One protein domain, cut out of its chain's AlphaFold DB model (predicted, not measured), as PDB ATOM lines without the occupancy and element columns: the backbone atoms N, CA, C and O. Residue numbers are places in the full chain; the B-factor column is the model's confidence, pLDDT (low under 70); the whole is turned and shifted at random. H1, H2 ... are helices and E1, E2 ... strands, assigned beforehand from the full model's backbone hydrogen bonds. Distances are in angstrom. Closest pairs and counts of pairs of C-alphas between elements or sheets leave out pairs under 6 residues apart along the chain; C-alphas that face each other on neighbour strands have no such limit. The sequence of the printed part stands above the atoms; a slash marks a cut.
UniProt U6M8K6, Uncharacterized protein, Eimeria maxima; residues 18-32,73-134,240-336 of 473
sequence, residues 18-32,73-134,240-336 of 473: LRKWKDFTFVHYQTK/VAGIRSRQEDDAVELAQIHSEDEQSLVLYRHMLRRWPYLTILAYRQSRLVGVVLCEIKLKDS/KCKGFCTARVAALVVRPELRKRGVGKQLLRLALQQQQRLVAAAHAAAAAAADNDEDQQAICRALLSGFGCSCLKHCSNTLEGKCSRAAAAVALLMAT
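Overview. This is residues 18 to 32, 73 to 134 and 240 to 336 of the 473 residues of an uncharacterized protein of Eimeria maxima (UniProt U6M8K6). A curled sheet of five strands, like part of a barrel, wraps round the long helix H4 on one face, while the helical hairpin H1 and H2 covers part of the opposite face. Beyond the sheet, the far end of H4 packs with H5 and H7 in a helical head, with short H6 beside them. The printed part has 174 residues, with seven named helices and five named strands in the order E1 E2 H1 H2 E3 E4 E5 H3 H4 H5 H6 H7; the sheet order is E1 E2 E3 E4 E5, antiparallel throughout, and the class is mixed. The whole is compact, with a radius of gyration of the C-alphas of 17.1 A and spans of 51 by 34 by 32 A.

Along the chain. Find C-alpha 18 at (103.777, 134.151, 141.388), where E1, residues 18 to 21, begins. The other strands are E2, 24 to 28; E3, 112 to 117; E4, 120 to 131, 34.1 A long; and E5, 245 to 254, 26.6 A. H4, residues 263 to 287, runs 35.9 A from (93.507, 143.504, 144.478). H1 is 73 to 89, 24.6 A; H2, 95 to 107; H3, 256 to 259; H5, 293 to 304; H6, 310 to 314. H7, 317 to 335, 27.4 A, ends at (108.064, 127.678, 135.323).

Arrangement. Start at the twisted sheet: look for N 18 and O 26 at 3.0 A between E1 and E2, a hairpin; N 25 and O 116 at 2.9 A between E2 and E3; N 115 and O 123 at 2.8 A between E3 and E4, a hairpin; and N 126 and O 251 at 2.9 A between E4 and E5. There are three layers, helices on both faces of a sheet: H1 and H2 on one face, H4 on the other. The closest C-alphas of E4 and H4 are those of Val 125 and Leu 267, 6.4 A. H1 runs across the strands, at 89 degrees to E4 on the local plane and a height over the sheet of 8.9 A. H1 and H2 touch at Val 85 and Leu 98, closest C-alphas 6.6 A. H3 only grazes the sheet with residues 256 to 259, and H5 with 300 to 304. With residues 278 to 287 alone H4 touches H5, its partner in a helical hairpin, closest C-alphas Ala 286 and Gln 296, 4.7 A. With residues 277 to 286 alone H4 touches H7, closest C-alphas Ala 285 and Ala 326, 4.8 A. H6 is close to H5 but not clearly touching, closest C-alphas Ala 302 and Leu 312, 7.0 A. Every O i to N i+4 pair is within hydrogen-bond range in H1, H2, H4 and H5; H7 has 14 of 15, H6 0 of 1 but 2 of 2 O i to N i+3 pairs, and H3 is too short for an i+4 pair.

Size, cuts and confidence. The C-alphas farthest apart, Glu 257 and Thr 318, are 52.6 A apart. Residues 33 to 72 and 135 to 239 are not printed; the C-alpha gaps across these cuts are 8.7 A and 17.4 A. Of the links that are printed whole, none is long. The mean pLDDT of the printed part is 82.9; look for values under 70 at residues 30 to 32, 73 to 78, 133 to 134, 240 to 244 and 306 to 315.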
ATOM      1  N   LEU A  18     103.397 132.907 142.056       72.25
ATOM      2  CA  LEU A  18     103.777 134.151 141.388       72.25
ATOM      3  C   LEU A  18     104.245 135.199 142.390       72.25
ATOM      4  O   LEU A  18     105.256 135.869 142.179       72.25
ATOM      5  N   ARG A  19     103.474 135.377 143.468       80.62
ATOM      6  CA  ARG A  19     103.755 136.359 144.516       80.62
ATOM      7  C   ARG A  19     102.931 136.072 145.769       80.62
ATOM      8  O   ARG A  19     101.759 135.718 145.665       80.62
ATOM      9  N   LYS A  20     103.500 136.341 146.944       81.31
ATOM     10  CA  LYS A  20     102.739 136.609 148.174       81.31
ATOM     11  C   LYS A  20     102.756 138.117 148.439       81.31
ATOM     12  O   LYS A  20     103.802 138.752 148.312       81.31
ATOM     13  N   TRP A  21     101.615 138.711 148.773       81.38
ATOM     14  CA  TRP A  21     101.524 140.122 149.164       81.38
ATOM     15  C   TRP A  21     100.477 140.281 150.260       81.38
ATOM     16  O   TRP A  21      99.288 140.093 150.011       81.38
ATOM     17  N   LYS A  22     100.915 140.639 151.474       87.31
ATOM     18  CA  LYS A  22     100.069 140.581 152.680       87.31
ATOM     19  C   LYS A  22      99.432 139.180 152.790       87.31
ATOM     20  O   LYS A  22     100.106 138.178 152.557       87.31
ATOM     21  N   ASP A  23      98.140 139.125 153.085       85.88
ATOM     22  CA  ASP A  23      97.307 137.925 153.192       85.88
ATOM     23  C   ASP A  23      97.047 137.208 151.846       85.88
ATOM     24  O   ASP A  23      96.386 136.168 151.839       85.88
ATOM     25  N   PHE A  24      97.470 137.783 150.713       86.56
ATOM     26  CA  PHE A  24      97.123 137.305 149.373       86.56
ATOM     27  C   PHE A  24      98.231 136.448 148.759       86.56
ATOM     28  O   PHE A  24      99.397 136.854 148.711       86.56
ATOM     29  N   THR A  25      97.834 135.303 148.212       85.00
ATOM     30  CA  THR A  25      98.681 134.395 147.434       85.00
ATOM     31  C   THR A  25      98.214 134.417 145.983       85.00
ATOM     32  O   THR A  25      97.054 134.119 145.700       85.00
ATOM     33  N   PHE A  26      99.109 134.775 145.062       83.88
ATOM     34  CA  PHE A  26      98.839 134.792 143.625       83.88
ATOM     35  C   PHE A  26      99.411 133.535 142.970       83.88
ATOM     36  O   PHE A  26     100.609 133.254 143.084       83.88
ATOM     37  N   VAL A  27      98.543 132.794 142.285       82.69
ATOM     38  CA  VAL A  27      98.805 131.467 141.722       82.69
ATOM     39  C   VAL A  27      98.532 131.499 140.221       82.69
ATOM     40  O   VAL A  27      97.564 132.109 139.763       82.69
ATOM     41  N   HIS A  28      99.403 130.858 139.450       78.00
ATOM     42  CA  HIS A  28      99.231 130.646 138.014       78.00
ATOM     43  C   HIS A  28      98.467 129.339 137.771       78.00
ATOM     44  O   HIS A  28      98.782 128.329 138.403       78.00
ATOM     45  N   TYR A  29      97.453 129.350 136.903       72.69
ATOM     46  CA  TYR A  29      96.623 128.165 136.666       72.69
ATOM     47  C   TYR A  29      97.335 127.152 135.751       72.69
ATOM     48  O   TYR A  29      97.913 127.518 134.729       72.69
ATOM     49  N   GLN A  30      97.289 125.863 136.108       66.50
ATOM     50  CA  GLN A  30      98.002 124.792 135.400       66.50
ATOM     51  C   GLN A  30      97.048 123.701 134.899       66.50
ATOM     52  O   GLN A  30      96.444 122.974 135.695       66.50
ATOM     53  N   THR A  31      96.989 123.515 133.579       52.34
ATOM     54  CA  THR A  31      96.116 122.544 132.903       52.34
ATOM     55  C   THR A  31      96.371 121.085 133.282       52.34
ATOM     56  O   THR A  31      97.450 120.681 133.722       52.34
ATOM     57  N   LYS A  32      95.362 120.250 133.022       45.31
ATOM     58  CA  LYS A  32      95.327 118.800 133.261       45.31
ATOM     59  C   LYS A  32      96.103 117.988 132.192       45.31
ATOM     60  O   LYS A  32      95.638 116.923 131.804       45.31
ATOM     61  N   VAL A  73      96.312 115.800 142.559       31.23
ATOM     62  CA  VAL A  73      96.520 116.943 141.650       31.23
ATOM     63  C   VAL A  73      95.318 117.137 140.719       31.23
ATOM     64  O   VAL A  73      95.030 118.260 140.304       31.23
ATOM     65  N   ALA A  74      94.587 116.070 140.380       43.72
ATOM     66  CA  ALA A  74      93.365 116.182 139.588       43.72
ATOM     67  C   ALA A  74      92.209 116.778 140.411       43.72
ATOM     68  O   ALA A  74      91.516 117.665 139.913       43.72
ATOM     69  N   GLY A  75      92.052 116.360 141.673       40.19
ATOM     70  CA  GLY A  75      91.031 116.903 142.580       40.19
ATOM     71  C   GLY A  75      91.231 118.390 142.890       40.19
ATOM     72  O   GLY A  75      90.273 119.163 142.867       40.19
ATOM     73  N   ILE A  76      92.482 118.818 143.099       49.31
ATOM     74  CA  ILE A  76      92.832 120.234 143.310       49.31
ATOM     75  C   ILE A  76      92.499 121.088 142.071       49.31
ATOM     76  O   ILE A  76      92.047 122.221 142.221       49.31
ATOM     77  N   ARG A  77      92.666 120.555 140.851       61.91
ATOM     78  CA  ARG A  77      92.349 121.276 139.601       61.91
ATOM     79  C   ARG A  77      90.855 121.472 139.373       61.91
ATOM     80  O   ARG A  77      90.464 122.580 139.029       61.91
ATOM     81  N   SER A  78      90.024 120.447 139.584       68.81
ATOM     82  CA  SER A  78      88.564 120.610 139.473       68.81
ATOM     83  C   SER A  78      88.066 121.696 140.426       68.81
ATOM     84  O   SER A  78      87.419 122.635 139.977       68.81
ATOM     85  N   ARG A  79      88.519 121.672 141.690       78.12
ATOM     86  CA  ARG A  79      88.223 122.735 142.663       78.12
ATOM     87  C   ARG A  79      88.635 124.134 142.191       78.12
ATOM     88  O   ARG A  79      87.957 125.082 142.540       78.12
ATOM     89  N   GLN A  80      89.692 124.285 141.388       83.19
ATOM     90  CA  GLN A  80      90.080 125.586 140.822       83.19
ATOM     91  C   GLN A  80      89.185 126.045 139.657       83.19
ATOM     92  O   GLN A  80      88.948 127.246 139.535       83.19
ATOM     93  N   GLU A  81      88.671 125.135 138.816       88.25
ATOM     94  CA  GLU A  81      87.631 125.499 137.835       88.25
ATOM     95  C   GLU A  81      86.322 125.862 138.548       88.25
ATOM     96  O   GLU A  81      85.699 126.863 138.201       88.25
ATOM     97  N   ASP A  82      85.942 125.099 139.573       90.69
ATOM     98  CA  ASP A  82      84.704 125.308 140.326       90.69
ATOM     99  C   ASP A  82      84.762 126.580 141.201       90.69
ATOM    100  O   ASP A  82      83.848 127.396 141.113       90.69
ATOM    101  N   ASP A  83      85.862 126.839 141.927       92.75
ATOM    102  CA  ASP A  83      86.139 128.105 142.643       92.75
ATOM    103  C   ASP A  83      85.979 129.323 141.710       92.75
ATOM    104  O   ASP A  83      85.414 130.359 142.077       92.75
ATOM    105  N   ALA A  84      86.538 129.227 140.496       92.19
ATOM    106  CA  ALA A  84      86.536 130.313 139.521       92.19
ATOM    107  C   ALA A  84      85.152 130.525 138.892       92.19
ATOM    108  O   ALA A  84      84.797 131.665 138.583       92.19
ATOM    109  N   VAL A  85      84.364 129.458 138.741       92.44
ATOM    110  CA  VAL A  85      82.976 129.517 138.268       92.44
ATOM    111  C   VAL A  85      82.031 130.028 139.361       92.44
ATOM    112  O   VAL A  85      81.223 130.893 139.044       92.44
ATOM    113  N   GLU A  86      82.180 129.625 140.631       94.25
ATOM    114  CA  GLU A  86      81.467 130.231 141.779       94.25
ATOM    115  C   GLU A  86      81.725 131.745 141.812       94.25
ATOM    116  O   GLU A  86      80.807 132.566 141.877       94.25
ATOM    117  N   LEU A  87      82.996 132.142 141.705       93.75
ATOM    118  CA  LEU A  87      83.361 133.551 141.724       93.75
ATOM    119  C   LEU A  87      82.809 134.321 140.510       93.75
ATOM    120  O   LEU A  87      82.479 135.501 140.655       93.75
ATOM    121  N   ALA A  88      82.679 133.680 139.344       92.81
ATOM    122  CA  ALA A  88      82.043 134.259 138.161       92.81
ATOM    123  C   ALA A  88      80.510 134.358 138.296       92.81
ATOM    124  O   ALA A  88      79.957 135.391 137.927       92.81
ATOM    125  N   GLN A  89      79.842 133.359 138.888       94.88
ATOM    126  CA  GLN A  89      78.399 133.371 139.194       94.88
ATOM    127  C   GLN A  89      78.012 134.551 140.097       94.88
ATOM    128  O   GLN A  89      77.007 135.209 139.861       94.88
ATOM    129  N   ILE A  90      78.862 134.906 141.066       92.56
ATOM    130  CA  ILE A  90      78.691 136.098 141.924       92.56
ATOM    131  C   ILE A  90      78.735 137.429 141.119       92.56
ATOM    132  O   ILE A  90      78.459 138.498 141.664       92.56
ATOM    133  N   HIS A  91      79.115 137.398 139.836       90.19
ATOM    134  CA  HIS A  91      79.368 138.581 139.002       90.19
ATOM    135  C   HIS A  91      78.617 138.624 137.660       90.19
ATOM    136  O   HIS A  91      78.665 139.662 137.001       90.19
ATOM    137  N   SER A  92      77.971 137.538 137.233       90.12
ATOM    138  CA  SER A  92      77.186 137.460 135.997       90.12
ATOM    139  C   SER A  92      76.108 136.397 136.173       90.12
ATOM    140  O   SER A  92      76.407 135.245 136.485       90.12
ATOM    141  N   GLU A  93      74.861 136.818 135.983       89.62
ATOM    142  CA  GLU A  93      73.665 135.971 136.062       89.62
ATOM    143  C   GLU A  93      73.477 135.146 134.770       89.62
ATOM    144  O   GLU A  93      72.706 134.190 134.739       89.62
ATOM    145  N   ASP A  94      74.220 135.474 133.704       92.62
ATOM    146  CA  ASP A  94      74.137 134.821 132.400       92.62
ATOM    147  C   ASP A  94      74.859 133.461 132.389       92.62
ATOM    148  O   ASP A  94      76.092 133.385 132.379       92.62
ATOM    149  N   GLU A  95      74.117 132.359 132.256       91.38
ATOM    150  CA  GLU A  95      74.715 131.022 132.094       91.38
ATOM    151  C   GLU A  95      75.679 130.944 130.893       91.38
ATOM    152  O   GLU A  95      76.714 130.275 130.950       91.38
ATOM    153  N   GLN A  96      75.389 131.693 129.821       90.94
ATOM    154  CA  GLN A  96      76.251 131.794 128.638       90.94
ATOM    155  C   GLN A  96      77.639 132.362 128.976       90.94
ATOM    156  O   GLN A  96      78.649 131.886 128.447       90.94
ATOM    157  N   SER A  97      77.716 133.324 129.904       89.12
ATOM    158  CA  SER A  97      78.991 133.836 130.409       89.12
ATOM    159  C   SER A  97      79.766 132.734 131.125       89.12
ATOM    160  O   SER A  97      80.963 132.587 130.888       89.12
ATOM    161  N   LEU A  98      79.112 131.906 131.947       91.31
ATOM    162  CA  LEU A  98      79.763 130.811 132.685       91.31
ATOM    163  C   LEU A  98      80.349 129.738 131.753       91.31
ATOM    164  O   LEU A  98      81.453 129.240 131.995       91.31
ATOM    165  N   VAL A  99      79.655 129.419 130.655       92.12
ATOM    166  CA  VAL A  99      80.181 128.545 129.591       92.12
ATOM    167  C   VAL A  99      81.432 129.165 128.955       92.12
ATOM    168  O   VAL A  99      82.442 128.475 128.784       92.12
ATOM    169  N   LEU A 100      81.418 130.473 128.680       90.31
ATOM    170  CA  LEU A 100      82.576 131.194 128.148       90.31
ATOM    171  C   LEU A 100      83.747 131.251 129.153       90.31
ATOM    172  O   LEU A 100      84.892 131.044 128.751       90.31
ATOM    173  N   TYR A 101      83.488 131.446 130.453       91.12
ATOM    174  CA  TYR A 101      84.503 131.363 131.515       91.12
ATOM    175  C   TYR A 101      85.170 129.980 131.544       91.12
ATOM    176  O   TYR A 101      86.398 129.897 131.497       91.12
ATOM    177  N   ARG A 102      84.384 128.891 131.538       91.88
ATOM    178  CA  ARG A 102      84.898 127.508 131.480       91.88
ATOM    179  C   ARG A 102      85.722 127.247 130.213       91.88
ATOM    180  O   ARG A 102      86.785 126.633 130.295       91.88
ATOM    181  N   HIS A 103      85.286 127.751 129.057       89.88
ATOM    182  CA  HIS A 103      86.053 127.656 127.809       89.88
ATOM    183  C   HIS A 103      87.390 128.412 127.895       89.88
ATOM    184  O   HIS A 103      88.429 127.870 127.517       89.88
ATOM    185  N   MET A 104      87.398 129.637 128.435       88.62
ATOM    186  CA  MET A 104      88.618 130.440 128.574       88.62
ATOM    187  C   MET A 104      89.612 129.852 129.584       88.62
ATOM    188  O   MET A 104      90.803 129.837 129.289       88.62
ATOM    189  N   LEU A 105      89.149 129.313 130.719       89.25
ATOM    190  CA  LEU A 105      90.000 128.634 131.710       89.25
ATOM    191  C   LEU A 105      90.753 127.440 131.102       89.25
ATOM    192  O   LEU A 105      91.948 127.266 131.341       89.25
ATOM    193  N   ARG A 106      90.066 126.640 130.278       87.31
ATOM    194  CA  ARG A 106      90.640 125.453 129.624       87.31
ATOM    195  C   ARG A 106      91.551 125.802 128.449       87.31
ATOM    196  O   ARG A 106      92.576 125.152 128.270       87.31
ATOM    197  N   ARG A 107      91.198 126.831 127.670       84.25
ATOM    198  CA  ARG A 107      91.946 127.258 126.476       84.25
ATOM    199  C   ARG A 107      93.169 128.121 126.791       84.25
ATOM    200  O   ARG A 107      94.183 127.998 126.114       84.25
ATOM    201  N   TRP A 108      93.088 128.977 127.809       85.06
ATOM    202  CA  TRP A 108      94.118 129.968 128.146       85.06
ATOM    203  C   TRP A 108      94.646 129.826 129.591       85.06
ATOM    204  O   TRP A 108      94.742 130.820 130.321       85.06
ATOM    205  N   PRO A 109      95.028 128.615 130.043       84.88
ATOM    206  CA  PRO A 109      95.387 128.378 131.439       84.88
ATOM    207  C   PRO A 109      96.624 129.182 131.846       84.88
ATOM    208  O   PRO A 109      96.629 129.865 132.866       84.88
ATOM    209  N   TYR A 110      97.623 129.231 130.965       83.38
ATOM    210  CA  TYR A 110      98.860 129.987 131.145       83.38
ATOM    211  C   TYR A 110      98.680 131.520 131.081       83.38
ATOM    212  O   TYR A 110      99.632 132.255 131.349       83.38
ATOM    213  N   LEU A 111      97.476 132.014 130.771       88.75
ATOM    214  CA  LEU A 111      97.077 133.426 130.861       88.75
ATOM    215  C   LEU A 111      96.077 133.690 132.002       88.75
ATOM    216  O   LEU A 111      95.592 134.813 132.151       88.75
ATOM    217  N   THR A 112      95.772 132.673 132.810       92.06
ATOM    218  CA  THR A 112      94.875 132.770 133.962       92.06
ATOM    219  C   THR A 112      95.686 132.981 135.239       92.06
ATOM    220  O   THR A 112      96.598 132.209 135.550       92.06
ATOM    221  N   ILE A 113      95.336 134.006 136.018       93.50
ATOM    222  CA  ILE A 113      95.908 134.238 137.352       93.50
ATOM    223  C   ILE A 113      94.797 134.239 138.392       93.50
ATOM    224  O   ILE A 113      93.852 135.024 138.306       93.50
ATOM    225  N   LEU A 114      94.964 133.388 139.402       94.44
ATOM    226  CA  LEU A 114      94.084 133.257 140.555       94.44
ATOM    227  C   LEU A 114      94.699 133.978 141.762       94.44
ATOM    228  O   LEU A 114      95.897 133.865 142.035       94.44
ATOM    229  N   ALA A 115      93.881 134.719 142.506       94.00
ATOM    230  CA  ALA A 115      94.237 135.303 143.793       94.00
ATOM    231  C   ALA A 115      93.448 134.610 144.904       94.00
ATOM    232  O   ALA A 115      92.217 134.642 144.910       94.00
ATOM    233  N   TYR A 116      94.168 134.051 145.874       93.69
ATOM    234  CA  TYR A 116      93.623 133.416 147.069       93.69
ATOM    235  C   TYR A 116      93.910 134.253 148.320       93.69
ATOM    236  O   TYR A 116      94.968 134.875 148.436       93.69
ATOM    237  N   ARG A 117      92.984 134.237 149.286       92.56
ATOM    238  CA  ARG A 117      93.173 134.751 150.654       92.56
ATOM    239  C   ARG A 117      92.564 133.748 151.624       92.56
ATOM    240  O   ARG A 117      91.390 133.424 151.482       92.56
ATOM    241  N   GLN A 118      93.344 133.269 152.597       91.69
ATOM    242  CA  GLN A 118      92.890 132.272 153.589       91.69
ATOM    243  C   GLN A 118      92.186 131.069 152.917       91.69
ATOM    244  O   GLN A 118      91.054 130.729 153.244       91.69
ATOM    245  N   SER A 119      92.842 130.499 151.900       89.00
ATOM    246  CA  SER A 119      92.358 129.382 151.066       89.00
ATOM    247  C   SER A 119      91.053 129.603 150.281       89.00
ATOM    248  O   SER A 119      90.625 128.690 149.589       89.00
ATOM    249  N   ARG A 120      90.448 130.800 150.298       91.31
ATOM    250  CA  ARG A 120      89.291 131.151 149.452       91.31
ATOM    251  C   ARG A 120      89.730 131.926 148.212       91.31
ATOM    252  O   ARG A 120      90.555 132.842 148.328       91.31
ATOM    253  N   LEU A 121      89.158 131.613 147.046       94.25
ATOM    254  CA  LEU A 121      89.378 132.402 145.833       94.25
ATOM    255  C   LEU A 121      88.712 133.780 145.979       94.25
ATOM    256  O   LEU A 121      87.524 133.902 146.296       94.25
ATOM    257  N   VAL A 122      89.493 134.838 145.759       96.12
ATOM    258  CA  VAL A 122      89.064 136.237 145.920       96.12
ATOM    259  C   VAL A 122      89.112 137.056 144.633       96.12
ATOM    260  O   VAL A 122      88.480 138.114 144.559       96.12
ATOM    261  N   GLY A 123      89.835 136.581 143.622       95.75
ATOM    262  CA  GLY A 123      89.871 137.203 142.307       95.75
ATOM    263  C   GLY A 123      90.477 136.297 141.240       95.75
ATOM    264  O   GLY A 123      91.366 135.504 141.538       95.75
ATOM    265  N   VAL A 124      90.027 136.461 140.001       96.19
ATOM    266  CA  VAL A 124      90.600 135.839 138.803       96.19
ATOM    267  C   VAL A 124      90.781 136.897 137.715       96.19
ATOM    268  O   VAL A 124      89.922 137.758 137.512       96.19
ATOM    269  N   VAL A 125      91.911 136.836 137.010       95.94
ATOM    270  CA  VAL A 125      92.077 137.473 135.699       95.94
ATOM    271  C   VAL A 125      92.229 136.397 134.644       95.94
ATOM    272  O   VAL A 125      93.057 135.499 134.788       95.94
ATOM    273  N   LEU A 126      91.450 136.547 133.577       94.69
ATOM    274  CA  LEU A 126      91.575 135.806 132.334       94.69
ATOM    275  C   LEU A 126      92.096 136.756 131.266       94.69
ATOM    276  O   LEU A 126      91.436 137.737 130.910       94.69
ATOM    277  N   CYS A 127      93.283 136.460 130.758       93.31
ATOM    278  CA  CYS A 127      93.868 137.155 129.627       93.31
ATOM    279  C   CYS A 127      93.755 136.314 128.349       93.31
ATOM    280  O   CYS A 127      93.807 135.090 128.377       93.31
ATOM    281  N   GLU A 128      93.637 136.994 127.215       90.56
ATOM    282  CA  GLU A 128      93.633 136.408 125.877       90.56
ATOM    283  C   GLU A 128      94.739 137.085 125.063       90.56
ATOM    284  O   GLU A 128      94.920 138.304 125.135       90.56
ATOM    285  N   ILE A 129      95.483 136.313 124.274       88.69
ATOM    286  CA  ILE A 129      96.397 136.855 123.269       88.69
ATOM    287  C   ILE A 129      95.811 136.514 121.907       88.69
ATOM    288  O   ILE A 129      95.788 135.354 121.504       88.69
ATOM    289  N   LYS A 130      95.337 137.538 121.195       86.69
ATOM    290  CA  LYS A 130      95.004 137.405 119.778       86.69
ATOM    291  C   LYS A 130      96.241 137.694 118.950       86.69
ATOM    292  O   LYS A 130      96.935 138.680 119.194       86.69
ATOM    293  N   LEU A 131      96.492 136.853 117.961       82.69
ATOM    294  CA  LEU A 131      97.439 137.153 116.895       82.69
ATOM    295  C   LEU A 131      96.732 138.066 115.884       82.69
ATOM    296  O   LEU A 131      95.504 138.071 115.797       82.69
ATOM    297  N   LYS A 132      97.496 138.903 115.185       80.88
ATOM    298  CA  LYS A 132      96.996 139.723 114.082       80.88
ATOM    299  C   LYS A 132      97.364 139.036 112.780       80.88
ATOM    300  O   LYS A 132      98.534 138.992 112.416       80.88
ATOM    301  N   ASP A 133      96.348 138.589 112.056       65.12
ATOM    302  CA  ASP A 133      96.494 137.893 110.770       65.12
ATOM    303  C   ASP A 133      96.975 138.826 109.637       65.12
ATOM    304  O   ASP A 133      97.225 138.398 108.517       65.12
ATOM    305  N   SER A 134      97.133 140.125 109.920       49.75
ATOM    306  CA  SER A 134      97.466 141.186 108.964       49.75
ATOM    307  C   SER A 134      98.949 141.250 108.556       49.75
ATOM    308  O   SER A 134      99.442 142.338 108.263       49.75
ATOM    309  N   LYS A 240     107.433 145.101 123.149       41.75
ATOM    310  CA  LYS A 240     108.190 145.499 121.943       41.75
ATOM    311  C   LYS A 240     107.907 144.628 120.703       41.75
ATOM    312  O   LYS A 240     108.501 144.850 119.650       41.75
ATOM    313  N   CYS A 241     107.005 143.653 120.810       47.00
ATOM    314  CA  CYS A 241     106.528 142.831 119.707       47.00
ATOM    315  C   CYS A 241     105.834 143.703 118.639       47.00
ATOM    316  O   CYS A 241     104.691 144.126 118.809       47.00
ATOM    317  N   LYS A 242     106.534 143.983 117.526       50.25
ATOM    318  CA  LYS A 242     106.062 144.842 116.422       50.25
ATOM    319  C   LYS A 242     104.788 144.283 115.770       50.25
ATOM    320  O   LYS A 242     104.842 143.541 114.802       50.25
ATOM    321  N   GLY A 243     103.622 144.660 116.283       60.19
ATOM    322  CA  GLY A 243     102.331 144.493 115.612       60.19
ATOM    323  C   GLY A 243     101.711 143.089 115.596       60.19
ATOM    324  O   GLY A 243     100.491 143.026 115.502       60.19
ATOM    325  N   PHE A 244     102.469 141.996 115.733       68.81
ATOM    326  CA  PHE A 244     101.971 140.626 115.502       68.81
ATOM    327  C   PHE A 244     100.933 140.086 116.500       68.81
ATOM    328  O   PHE A 244     100.163 139.193 116.147       68.81
ATOM    329  N   CYS A 245     100.873 140.598 117.731       77.75
ATOM    330  CA  CYS A 245      99.908 140.133 118.728       77.75
ATOM    331  C   CYS A 245      99.291 141.278 119.537       77.75
ATOM    332  O   CYS A 245      99.967 142.215 119.960       77.75
ATOM    333  N   THR A 246      97.993 141.166 119.799       82.81
ATOM    334  CA  THR A 246      97.234 142.011 120.721       82.81
ATOM    335  C   THR A 246      96.800 141.189 121.928       82.81
ATOM    336  O   THR A 246      95.851 140.405 121.871       82.81
ATOM    337  N   ALA A 247      97.506 141.397 123.032       85.44
ATOM    338  CA  ALA A 247      97.095 140.988 124.362       85.44
ATOM    339  C   ALA A 247      95.870 141.806 124.819       85.44
ATOM    340  O   ALA A 247      95.878 143.034 124.725       85.44
ATOM    341  N   ARG A 248      94.834 141.144 125.346       90.25
ATOM    342  CA  ARG A 248      93.713 141.793 126.045       90.25
ATOM    343  C   ARG A 248      93.362 141.056 127.333       90.25
ATOM    344  O   ARG A 248      93.579 139.853 127.451       90.25
ATOM    345  N   VAL A 249      92.790 141.777 128.291       94.06
ATOM    346  CA  VAL A 249      92.094 141.165 129.429       94.06
ATOM    347  C   VAL A 249      90.709 140.773 128.929       94.06
ATOM    348  O   VAL A 249      89.967 141.635 128.466       94.06
ATOM    349  N   ALA A 250      90.383 139.484 128.977       92.44
ATOM    350  CA  ALA A 250      89.072 138.977 128.593       92.44
ATOM    351  C   ALA A 250      88.078 139.068 129.763       92.44
ATOM    352  O   ALA A 250      86.925 139.431 129.553       92.44
ATOM    353  N   ALA A 251      88.542 138.820 130.995       94.50
ATOM    354  CA  ALA A 251      87.770 139.064 132.211       94.50
ATOM    355  C   ALA A 251      88.658 139.423 133.417       94.50
ATOM    356  O   ALA A 251      89.791 138.956 133.547       94.50
ATOM    357  N   LEU A 252      88.107 140.231 134.325       96.06
ATOM    358  CA  LEU A 252      88.668 140.572 135.634       96.06
ATOM    359  C   LEU A 252      87.534 140.489 136.663       96.06
ATOM    360  O   LEU A 252      86.674 141.366 136.712       96.06
ATOM    361  N   VAL A 253      87.552 139.448 137.490       96.00
ATOM    362  CA  VAL A 253      86.522 139.174 138.499       96.00
ATOM    363  C   VAL A 253      87.167 139.271 139.878       96.00
ATOM    364  O   VAL A 253      88.199 138.649 140.114       96.00
ATOM    365  N   VAL A 254      86.617 140.080 140.790       96.44
ATOM    366  CA  VAL A 254      87.179 140.301 142.139       96.44
ATOM    367  C   VAL A 254      86.050 140.571 143.126       96.44
ATOM    368  O   VAL A 254      85.281 141.516 142.912       96.44
ATOM    369  N   ARG A 255      86.000 139.803 144.229       95.69
ATOM    370  CA  ARG A 255      84.962 139.937 145.271       95.69
ATOM    371  C   ARG A 255      84.817 141.415 145.717       95.69
ATOM    372  O   ARG A 255      85.847 142.071 145.938       95.69
ATOM    373  N   PRO A 256      83.592 141.980 145.799       94.69
ATOM    374  CA  PRO A 256      83.358 143.420 145.981       94.69
ATOM    375  C   PRO A 256      84.165 144.090 147.107       94.69
ATOM    376  O   PRO A 256      84.764 145.150 146.900       94.69
ATOM    377  N   GLU A 257      84.263 143.438 148.265       94.88
ATOM    378  CA  GLU A 257      84.989 143.886 149.471       94.88
ATOM    379  C   GLU A 257      86.482 144.160 149.204       94.88
ATOM    380  O   GLU A 257      87.130 144.954 149.895       94.88
ATOM    381  N   LEU A 258      87.043 143.498 148.189       93.81
ATOM    382  CA  LEU A 258      88.468 143.483 147.870       93.81
ATOM    383  C   LEU A 258      88.823 144.345 146.653       93.81
ATOM    384  O   LEU A 258      89.989 144.725 146.498       93.81
ATOM    385  N   ARG A 259      87.822 144.780 145.871       93.00
ATOM    386  CA  ARG A 259      87.982 145.826 144.845       93.00
ATOM    387  C   ARG A 259      88.551 147.106 145.472       93.00
ATOM    388  O   ARG A 259      89.577 147.611 145.018       93.00
ATOM    389  N   LYS A 260      87.977 147.545 146.605       93.81
ATOM    390  CA  LYS A 260      88.445 148.707 147.397       93.81
ATOM    391  C   LYS A 260      89.865 148.541 147.964       93.81
ATOM    392  O   LYS A 260      90.532 149.537 148.220       93.81
ATOM    393  N   ARG A 261      90.362 147.305 148.129       93.44
ATOM    394  CA  ARG A 261      91.738 147.021 148.597       93.44
ATOM    395  C   ARG A 261      92.787 147.012 147.474       93.44
ATOM    396  O   ARG A 261      93.962 146.782 147.748       93.44
ATOM    397  N   GLY A 262      92.385 147.255 146.222       93.44
ATOM    398  CA  GLY A 262      93.288 147.333 145.071       93.44
ATOM    399  C   GLY A 262      93.735 145.983 144.498       93.44
ATOM    400  O   GLY A 262      94.616 145.967 143.638       93.44
ATOM    401  N   VAL A 263      93.128 144.864 144.919       91.94
ATOM    402  CA  VAL A 263      93.507 143.504 144.478       91.94
ATOM    403  C   VAL A 263      93.407 143.360 142.955       91.94
ATOM    404  O   VAL A 263      94.337 142.863 142.325       91.94
ATOM    405  N   GLY A 264      92.354 143.904 142.331       93.06
ATOM    406  CA  GLY A 264      92.207 143.905 140.868       93.06
ATOM    407  C   GLY A 264      93.336 144.635 140.129       93.06
ATOM    408  O   GLY A 264      93.794 144.167 139.090       93.06
ATOM    409  N   LYS A 265      93.877 145.724 140.696       94.12
ATOM    410  CA  LYS A 265      95.030 146.453 140.128       94.12
ATOM    411  C   LYS A 265      96.336 145.653 140.237       94.12
ATOM    412  O   LYS A 265      97.257 145.888 139.459       94.12
ATOM    413  N   GLN A 266      96.430 144.717 141.182       91.56
ATOM    414  CA  GLN A 266      97.574 143.810 141.314       91.56
ATOM    415  C   GLN A 266      97.450 142.592 140.405       91.56
ATOM    416  O   GLN A 266      98.410 142.292 139.704       91.56
ATOM    417  N   LEU A 267      96.270 141.963 140.350       92.00
ATOM    418  CA  LEU A 267      95.959 140.916 139.372       92.00
ATOM    419  C   LEU A 267      96.251 141.394 137.944       92.00
ATOM    420  O   LEU A 267      97.001 140.741 137.229       92.00
ATOM    421  N   LEU A 268      95.754 142.577 137.570       93.88
ATOM    422  CA  LEU A 268      96.004 143.185 136.261       93.88
ATOM    423  C   LEU A 268      97.502 143.395 135.981       93.88
ATOM    424  O   LEU A 268      97.975 143.080 134.894       93.88
ATOM    425  N   ARG A 269      98.271 143.890 136.961       91.75
ATOM    426  CA  ARG A 269      99.727 144.071 136.823       91.75
ATOM    427  C   ARG A 269     100.469 142.744 136.658       91.75
ATOM    428  O   ARG A 269     101.345 142.659 135.805       91.75
ATOM    429  N   LEU A 270     100.117 141.724 137.441       88.75
ATOM    430  CA  LEU A 270     100.708 140.387 137.328       88.75
ATOM    431  C   LEU A 270     100.338 139.721 135.995       88.75
ATOM    432  O   LEU A 270     101.183 139.062 135.400       88.75
ATOM    433  N   ALA A 271      99.116 139.930 135.500       89.62
ATOM    434  CA  ALA A 271      98.659 139.386 134.224       89.62
ATOM    435  C   ALA A 271      99.376 140.031 133.032       89.62
ATOM    436  O   ALA A 271      99.879 139.313 132.173       89.62
ATOM    437  N   LEU A 272      99.525 141.361 133.028       89.62
ATOM    438  CA  LEU A 272     100.334 142.072 132.032       89.62
ATOM    439  C   LEU A 272     101.804 141.623 132.079       89.62
ATOM    440  O   LEU A 272     102.394 141.349 131.037       89.62
ATOM    441  N   GLN A 273     102.380 141.466 133.276       90.62
ATOM    442  CA  GLN A 273     103.749 140.964 133.448       90.62
ATOM    443  C   GLN A 273     103.911 139.519 132.939       90.62
ATOM    444  O   GLN A 273     104.931 139.195 132.334       90.62
ATOM    445  N   GLN A 274     102.913 138.650 133.138       88.75
ATOM    446  CA  GLN A 274     102.940 137.284 132.604       88.75
ATOM    447  C   GLN A 274     102.707 137.228 131.090       88.75
ATOM    448  O   GLN A 274     103.365 136.445 130.414       88.75
ATOM    449  N   GLN A 275     101.859 138.095 130.527       89.75
ATOM    450  CA  GLN A 275     101.727 138.246 129.072       89.75
ATOM    451  C   GLN A 275     103.050 138.695 128.436       89.75
ATOM    452  O   GLN A 275     103.467 138.123 127.432       89.75
ATOM    453  N   GLN A 276     103.748 139.662 129.042       89.94
ATOM    454  CA  GLN A 276     105.078 140.090 128.598       89.94
ATOM    455  C   GLN A 276     106.103 138.950 128.672       89.94
ATOM    456  O   GLN A 276     106.808 138.718 127.692       89.94
ATOM    457  N   ARG A 277     106.163 138.209 129.795       88.50
ATOM    458  CA  ARG A 277     107.041 137.030 129.930       88.50
ATOM    459  C   ARG A 277     106.747 135.979 128.867       88.50
ATOM    460  O   ARG A 277     107.685 135.505 128.239       88.50
ATOM    461  N   LEU A 278     105.477 135.649 128.639       88.88
ATOM    462  CA  LEU A 278     105.084 134.631 127.669       88.88
ATOM    463  C   LEU A 278     105.436 135.036 126.234       88.88
ATOM    464  O   LEU A 278     105.971 134.216 125.498       88.88
ATOM    465  N   VAL A 279     105.176 136.285 125.830       88.88
ATOM    466  CA  VAL A 279     105.517 136.749 124.473       88.88
ATOM    467  C   VAL A 279     107.034 136.843 124.285       88.88
ATOM    468  O   VAL A 279     107.532 136.440 123.239       88.88
ATOM    469  N   ALA A 280     107.785 137.290 125.297       88.69
ATOM    470  CA  ALA A 280     109.248 137.280 125.254       88.69
ATOM    471  C   ALA A 280     109.814 135.849 125.179       88.69
ATOM    472  O   ALA A 280     110.695 135.581 124.367       88.69
ATOM    473  N   ALA A 281     109.272 134.917 125.972       88.38
ATOM    474  CA  ALA A 281     109.655 133.509 125.941       88.38
ATOM    475  C   ALA A 281     109.311 132.853 124.597       88.38
ATOM    476  O   ALA A 281     110.141 132.132 124.054       88.38
ATOM    477  N   ALA A 282     108.129 133.124 124.036       88.62
ATOM    478  CA  ALA A 282     107.724 132.600 122.734       88.62
ATOM    479  C   ALA A 282     108.615 133.129 121.602       88.62
ATOM    480  O   ALA A 282     109.047 132.348 120.763       88.62
ATOM    481  N   HIS A 283     108.959 134.421 121.620       88.44
ATOM    482  CA  HIS A 283     109.867 135.019 120.638       88.44
ATOM    483  C   HIS A 283     111.296 134.470 120.757       88.44
ATOM    484  O   HIS A 283     111.928 134.195 119.739       88.44
ATOM    485  N   ALA A 284     111.807 134.274 121.978       88.88
ATOM    486  CA  ALA A 284     113.122 133.674 122.200       88.88
ATOM    487  C   ALA A 284     113.155 132.195 121.774       88.88
ATOM    488  O   ALA A 284     114.090 131.762 121.110       88.88
ATOM    489  N   ALA A 285     112.111 131.430 122.105       88.19
ATOM    490  CA  ALA A 285     111.987 130.024 121.732       88.19
ATOM    491  C   ALA A 285     111.772 129.822 120.223       88.19
ATOM    492  O   ALA A 285     112.224 128.819 119.682       88.19
ATOM    493  N   ALA A 286     111.117 130.766 119.542       88.19
ATOM    494  CA  ALA A 286     110.997 130.780 118.089       88.19
ATOM    495  C   ALA A 286     112.336 131.102 117.407       88.19
ATOM    496  O   ALA A 286     112.770 130.338 116.550       88.19
ATOM    497  N   ALA A 287     113.022 132.167 117.837       89.06
ATOM    498  CA  ALA A 287     114.334 132.548 117.303       89.06
ATOM    499  C   ALA A 287     115.413 131.473 117.531       89.06
ATOM    500  O   ALA A 287     116.270 131.271 116.682       89.06
ATOM    501  N   ALA A 288     115.341 130.726 118.638       90.19
ATOM    502  CA  ALA A 288     116.213 129.579 118.901       90.19
ATOM    503  C   ALA A 288     115.805 128.284 118.160       90.19
ATOM    504  O   ALA A 288     116.478 127.262 118.299       90.19
ATOM    505  N   ALA A 289     114.688 128.285 117.423       88.88
ATOM    506  CA  ALA A 289     114.164 127.114 116.720       88.88
ATOM    507  C   ALA A 289     114.135 127.269 115.189       88.88
ATOM    508  O   ALA A 289     113.966 126.257 114.499       88.88
ATOM    509  N   ALA A 290     114.291 128.485 114.654       91.50
ATOM    510  CA  ALA A 290     114.358 128.732 113.219       91.50
ATOM    511  C   ALA A 290     115.065 130.038 112.836       91.50
ATOM    512  O   ALA A 290     114.864 131.085 113.445       91.50
ATOM    513  N   ASP A 291     115.793 129.966 111.727       90.62
ATOM    514  CA  ASP A 291     116.649 131.026 111.190       90.62
ATOM    515  C   ASP A 291     115.892 131.996 110.254       90.62
ATOM    516  O   ASP A 291     116.368 133.092 109.978       90.62
ATOM    517  N   ASN A 292     114.693 131.611 109.794       90.75
ATOM    518  CA  ASN A 292     113.797 132.426 108.962       90.75
ATOM    519  C   ASN A 292     112.668 133.054 109.807       90.75
ATOM    520  O   ASN A 292     111.966 132.344 110.533       90.75
ATOM    521  N   ASP A 293     112.441 134.362 109.641       87.06
ATOM    522  CA  ASP A 293     111.343 135.137 110.241       87.06
ATOM    523  C   ASP A 293     109.952 134.503 110.043       87.06
ATOM    524  O   ASP A 293     109.083 134.649 110.909       87.06
ATOM    525  N   GLU A 294     109.702 133.807 108.930       87.31
ATOM    526  CA  GLU A 294     108.405 133.160 108.673       87.31
ATOM    527  C   GLU A 294     108.172 131.940 109.572       87.31
ATOM    528  O   GLU A 294     107.122 131.835 110.211       87.31
ATOM    529  N   ASP A 295     109.176 131.066 109.708       86.69
ATOM    530  CA  ASP A 295     109.145 129.956 110.666       86.69
ATOM    531  C   ASP A 295     109.058 130.495 112.103       86.69
ATOM    532  O   ASP A 295     108.274 129.986 112.907       86.69
ATOM    533  N   GLN A 296     109.808 131.556 112.439       88.06
ATOM    534  CA  GLN A 296     109.729 132.180 113.765       88.06
ATOM    535  C   GLN A 296     108.316 132.706 114.060       88.06
ATOM    536  O   GLN A 296     107.791 132.505 115.160       88.06
ATOM    537  N   GLN A 297     107.662 133.332 113.079       86.38
ATOM    538  CA  GLN A 297     106.265 133.749 113.189       86.38
ATOM    539  C   GLN A 297     105.309 132.558 113.310       86.38
ATOM    540  O   GLN A 297     104.399 132.617 114.137       86.38
ATOM    541  N   ALA A 298     105.496 131.481 112.542       85.69
ATOM    542  CA  ALA A 298     104.673 130.273 112.630       85.69
ATOM    543  C   ALA A 298     104.782 129.612 114.016       85.69
ATOM    544  O   ALA A 298     103.765 129.322 114.650       85.69
ATOM    545  N   ILE A 299     106.004 129.479 114.539       86.75
ATOM    546  CA  ILE A 299     106.288 128.939 115.873       86.75
ATOM    547  C   ILE A 299     105.696 129.855 116.958       86.75
ATOM    548  O   ILE A 299     104.999 129.372 117.852       86.75
ATOM    549  N   CYS A 300     105.850 131.182 116.852       86.75
ATOM    550  CA  CYS A 300     105.188 132.136 117.755       86.75
ATOM    551  C   CYS A 300     103.654 132.021 117.714       86.75
ATOM    552  O   CYS A 300     103.009 132.061 118.765       86.75
ATOM    553  N   ARG A 301     103.058 131.866 116.521       85.31
ATOM    554  CA  ARG A 301     101.609 131.677 116.344       85.31
ATOM    555  C   ARG A 301     101.147 130.379 117.021       85.31
ATOM    556  O   ARG A 301     100.167 130.411 117.766       85.31
ATOM    557  N   ALA A 302     101.865 129.267 116.848       84.88
ATOM    558  CA  ALA A 302     101.558 127.982 117.486       84.88
ATOM    559  C   ALA A 302     101.667 128.033 119.026       84.88
ATOM    560  O   ALA A 302     100.743 127.613 119.728       84.88
ATOM    561  N   LEU A 303     102.751 128.619 119.551       86.06
ATOM    562  CA  LEU A 303     102.994 128.780 120.990       86.06
ATOM    563  C   LEU A 303     101.923 129.644 121.665       86.06
ATOM    564  O   LEU A 303     101.360 129.257 122.689       86.06
ATOM    565  N   LEU A 304     101.627 130.818 121.098       85.38
ATOM    566  CA  LEU A 304     100.709 131.779 121.716       85.38
ATOM    567  C   LEU A 304      99.235 131.375 121.570       85.38
ATOM    568  O   LEU A 304      98.446 131.698 122.460       85.38
ATOM    569  N   SER A 305      98.869 130.642 120.511       81.38
ATOM    570  CA  SER A 305      97.504 130.123 120.299       81.38
ATOM    571  C   SER A 305      97.157 128.868 121.118       81.38
ATOM    572  O   SER A 305      95.996 128.452 121.114       81.38
ATOM    573  N   GLY A 306      98.122 128.308 121.856       69.25
ATOM    574  CA  GLY A 306      97.878 127.297 122.889       69.25
ATOM    575  C   GLY A 306      97.839 125.852 122.402       69.25
ATOM    576  O   GLY A 306      97.156 125.038 123.019       69.25
ATOM    577  N   PHE A 307      98.545 125.529 121.311       56.97
ATOM    578  CA  PHE A 307      98.671 124.192 120.691       56.97
ATOM    579  C   PHE A 307      97.384 123.534 120.161       56.97
ATOM    580  O   PHE A 307      97.454 122.808 119.176       56.97
ATOM    581  N   GLY A 308      96.203 123.855 120.691       50.81
ATOM    582  CA  GLY A 308      94.900 123.455 120.140       50.81
ATOM    583  C   GLY A 308      94.517 124.156 118.826       50.81
ATOM    584  O   GLY A 308      93.362 124.095 118.412       50.81
ATOM    585  N   CYS A 309      95.451 124.857 118.175       48.47
ATOM    586  CA  CYS A 309      95.252 125.403 116.840       48.47
ATOM    587  C   CYS A 309      95.478 124.311 115.791       48.47
ATOM    588  O   CYS A 309      96.604 123.851 115.597       48.47
ATOM    589  N   SER A 310      94.426 123.973 115.040       50.56
ATOM    590  CA  SER A 310      94.484 123.045 113.901       50.56
ATOM    591  C   SER A 310      95.537 123.418 112.849       50.56
ATOM    592  O   SER A 310      95.909 122.564 112.053       50.56
ATOM    593  N   CYS A 311      96.040 124.657 112.860       47.56
ATOM    594  CA  CYS A 311      97.112 125.132 111.993       47.56
ATOM    595  C   CYS A 311      98.391 124.273 112.052       47.56
ATOM    596  O   CYS A 311      99.045 124.123 111.024       47.56
ATOM    597  N   LEU A 312      98.702 123.623 113.184       51.22
ATOM    598  CA  LEU A 312      99.822 122.670 113.253       51.22
ATOM    599  C   LEU A 312      99.646 121.458 112.319       51.22
ATOM    600  O   LEU A 312     100.640 120.925 111.844       51.22
ATOM    601  N   LYS A 313      98.406 121.067 111.971       56.91
ATOM    602  CA  LYS A 313      98.121 119.980 111.009       56.91
ATOM    603  C   LYS A 313      98.374 120.361 109.541       56.91
ATOM    604  O   LYS A 313      98.116 119.551 108.653       56.91
ATOM    605  N   HIS A 314      98.804 121.592 109.264       55.12
ATOM    606  CA  HIS A 314      99.243 122.050 107.937       55.12
ATOM    607  C   HIS A 314     100.703 122.530 107.940       55.12
ATOM    608  O   HIS A 314     101.219 122.948 106.906       55.12
ATOM    609  N   CYS A 315     101.386 122.451 109.082       57.38
ATOM    610  CA  CYS A 315     102.829 122.605 109.146       57.38
ATOM    611  C   CYS A 315     103.507 121.302 108.694       57.38
ATOM    612  O   CYS A 315     103.015 120.210 108.965       57.38
ATOM    613  N   SER A 316     104.654 121.412 108.029       70.19
ATOM    614  CA  SER A 316     105.479 120.260 107.663       70.19
ATOM    615  C   SER A 316     106.078 119.574 108.900       70.19
ATOM    616  O   SER A 316     106.315 120.207 109.931       70.19
ATOM    617  N   ASN A 317     106.394 118.279 108.783       76.94
ATOM    618  CA  ASN A 317     106.949 117.457 109.873       76.94
ATOM    619  C   ASN A 317     108.228 118.059 110.503       76.94
ATOM    620  O   ASN A 317     108.515 117.848 111.681       76.94
ATOM    621  N   THR A 318     109.004 118.835 109.736       77.81
ATOM    622  CA  THR A 318     110.192 119.556 110.224       77.81
ATOM    623  C   THR A 318     109.839 120.672 111.212       77.81
ATOM    624  O   THR A 318     110.576 120.907 112.172       77.81
ATOM    625  N   LEU A 319     108.699 121.334 111.015       81.25
ATOM    626  CA  LEU A 319     108.227 122.461 111.817       81.25
ATOM    627  C   LEU A 319     107.533 121.979 113.107       81.25
ATOM    628  O   LEU A 319     107.673 122.620 114.145       81.25
ATOM    629  N   GLU A 320     106.901 120.797 113.109       82.62
ATOM    630  CA  GLU A 320     106.398 120.157 114.341       82.62
ATOM    631  C   GLU A 320     107.530 119.920 115.360       82.62
ATOM    632  O   GLU A 320     107.412 120.292 116.532       82.62
ATOM    633  N   GLY A 321     108.675 119.396 114.906       84.31
ATOM    634  CA  GLY A 321     109.865 119.212 115.746       84.31
ATOM    635  C   GLY A 321     110.428 120.529 116.303       84.31
ATOM    636  O   GLY A 321     110.827 120.586 117.470       84.31
ATOM    637  N   LYS A 322     110.407 121.610 115.506       87.38
ATOM    638  CA  LYS A 322     110.767 122.969 115.956       87.38
ATOM    639  C   LYS A 322     109.792 123.476 117.028       87.38
ATOM    640  O   LYS A 322     110.228 123.849 118.118       87.38
ATOM    641  N   CYS A 323     108.486 123.407 116.764       84.38
ATOM    642  CA  CYS A 323     107.419 123.796 117.689       84.38
ATOM    643  C   CYS A 323     107.475 123.037 119.022       84.38
ATOM    644  O   CYS A 323     107.313 123.652 120.072       84.38
ATOM    645  N   SER A 324     107.744 121.728 119.005       83.56
ATOM    646  CA  SER A 324     107.833 120.899 120.216       83.56
ATOM    647  C   SER A 324     109.012 121.299 121.117       83.56
ATOM    648  O   SER A 324     108.844 121.494 122.325       83.56
ATOM    649  N   ARG A 325     110.199 121.544 120.536       84.75
ATOM    650  CA  ARG A 325     111.354 122.081 121.285       84.75
ATOM    651  C   ARG A 325     111.069 123.477 121.841       84.75
ATOM    652  O   ARG A 325     111.351 123.743 123.011       84.75
ATOM    653  N   ALA A 326     110.451 124.344 121.039       84.81
ATOM    654  CA  ALA A 326     110.067 125.682 121.471       84.81
ATOM    655  C   ALA A 326     109.008 125.653 122.597       84.81
ATOM    656  O   ALA A 326     109.070 126.463 123.522       84.81
ATOM    657  N   ALA A 327     108.089 124.678 122.587       82.25
ATOM    658  CA  ALA A 327     107.107 124.458 123.652       82.25
ATOM    659  C   ALA A 327     107.783 124.162 124.997       82.25
ATOM    660  O   ALA A 327     107.442 124.769 126.015       82.25
ATOM    661  N   ALA A 328     108.769 123.259 124.994       81.81
ATOM    662  CA  ALA A 328     109.542 122.910 126.181       81.81
ATOM    663  C   ALA A 328     110.346 124.112 126.710       81.81
ATOM    664  O   ALA A 328     110.333 124.375 127.914       81.81
ATOM    665  N   ALA A 329     110.971 124.891 125.819       83.44
ATOM    666  CA  ALA A 329     111.665 126.125 126.184       83.44
ATOM    667  C   ALA A 329     110.723 127.153 126.838       83.44
ATOM    668  O   ALA A 329     111.030 127.658 127.920       83.44
ATOM    669  N   VAL A 330     109.543 127.419 126.260       81.00
ATOM    670  CA  VAL A 330     108.544 128.318 126.871       81.00
ATOM    671  C   VAL A 330     108.051 127.779 128.216       81.00
ATOM    672  O   VAL A 330     107.936 128.550 129.167       81.00
ATOM    673  N   ALA A 331     107.812 126.472 128.347       78.88
ATOM    674  CA  ALA A 331     107.394 125.874 129.615       78.88
ATOM    675  C   ALA A 331     108.434 126.098 130.731       78.88
ATOM    676  O   ALA A 331     108.068 126.513 131.831       78.88
ATOM    677  N   LEU A 332     109.728 125.919 130.443       80.62
ATOM    678  CA  LEU A 332     110.828 126.188 131.383       80.62
ATOM    679  C   LEU A 332     110.966 127.691 131.710       80.62
ATOM    680  O   LEU A 332     111.129 128.075 132.874       80.62
ATOM    681  N   LEU A 333     110.827 128.559 130.703       78.25
ATOM    682  CA  LEU A 333     110.858 130.022 130.850       78.25
ATOM    683  C   LEU A 333     109.628 130.607 131.567       78.25
ATOM    684  O   LEU A 333     109.682 131.754 132.009       78.25
ATOM    685  N   MET A 334     108.540 129.846 131.711       79.12
ATOM    686  CA  MET A 334     107.357 130.222 132.498       79.12
ATOM    687  C   MET A 334     107.342 129.568 133.890       79.12
ATOM    688  O   MET A 334     106.870 130.188 134.842       79.12
ATOM    689  N   ALA A 335     107.906 128.364 134.037       73.31
ATOM    690  CA  ALA A 335     108.064 127.678 135.323       73.31
ATOM    691  C   ALA A 335     109.092 128.352 136.253       73.31
ATOM    692  O   ALA A 335     109.007 128.217 137.474       73.31
ATOM    693  N   THR A 336     110.047 129.105 135.699       77.62
ATOM    694  CA  THR A 336     111.014 129.888 136.483       77.62
ATOM    695  C   THR A 336     110.298 130.956 137.332       77.62
ATOM    696  O   THR A 336     109.605 131.822 136.778       77.62
TER     697      THR A 336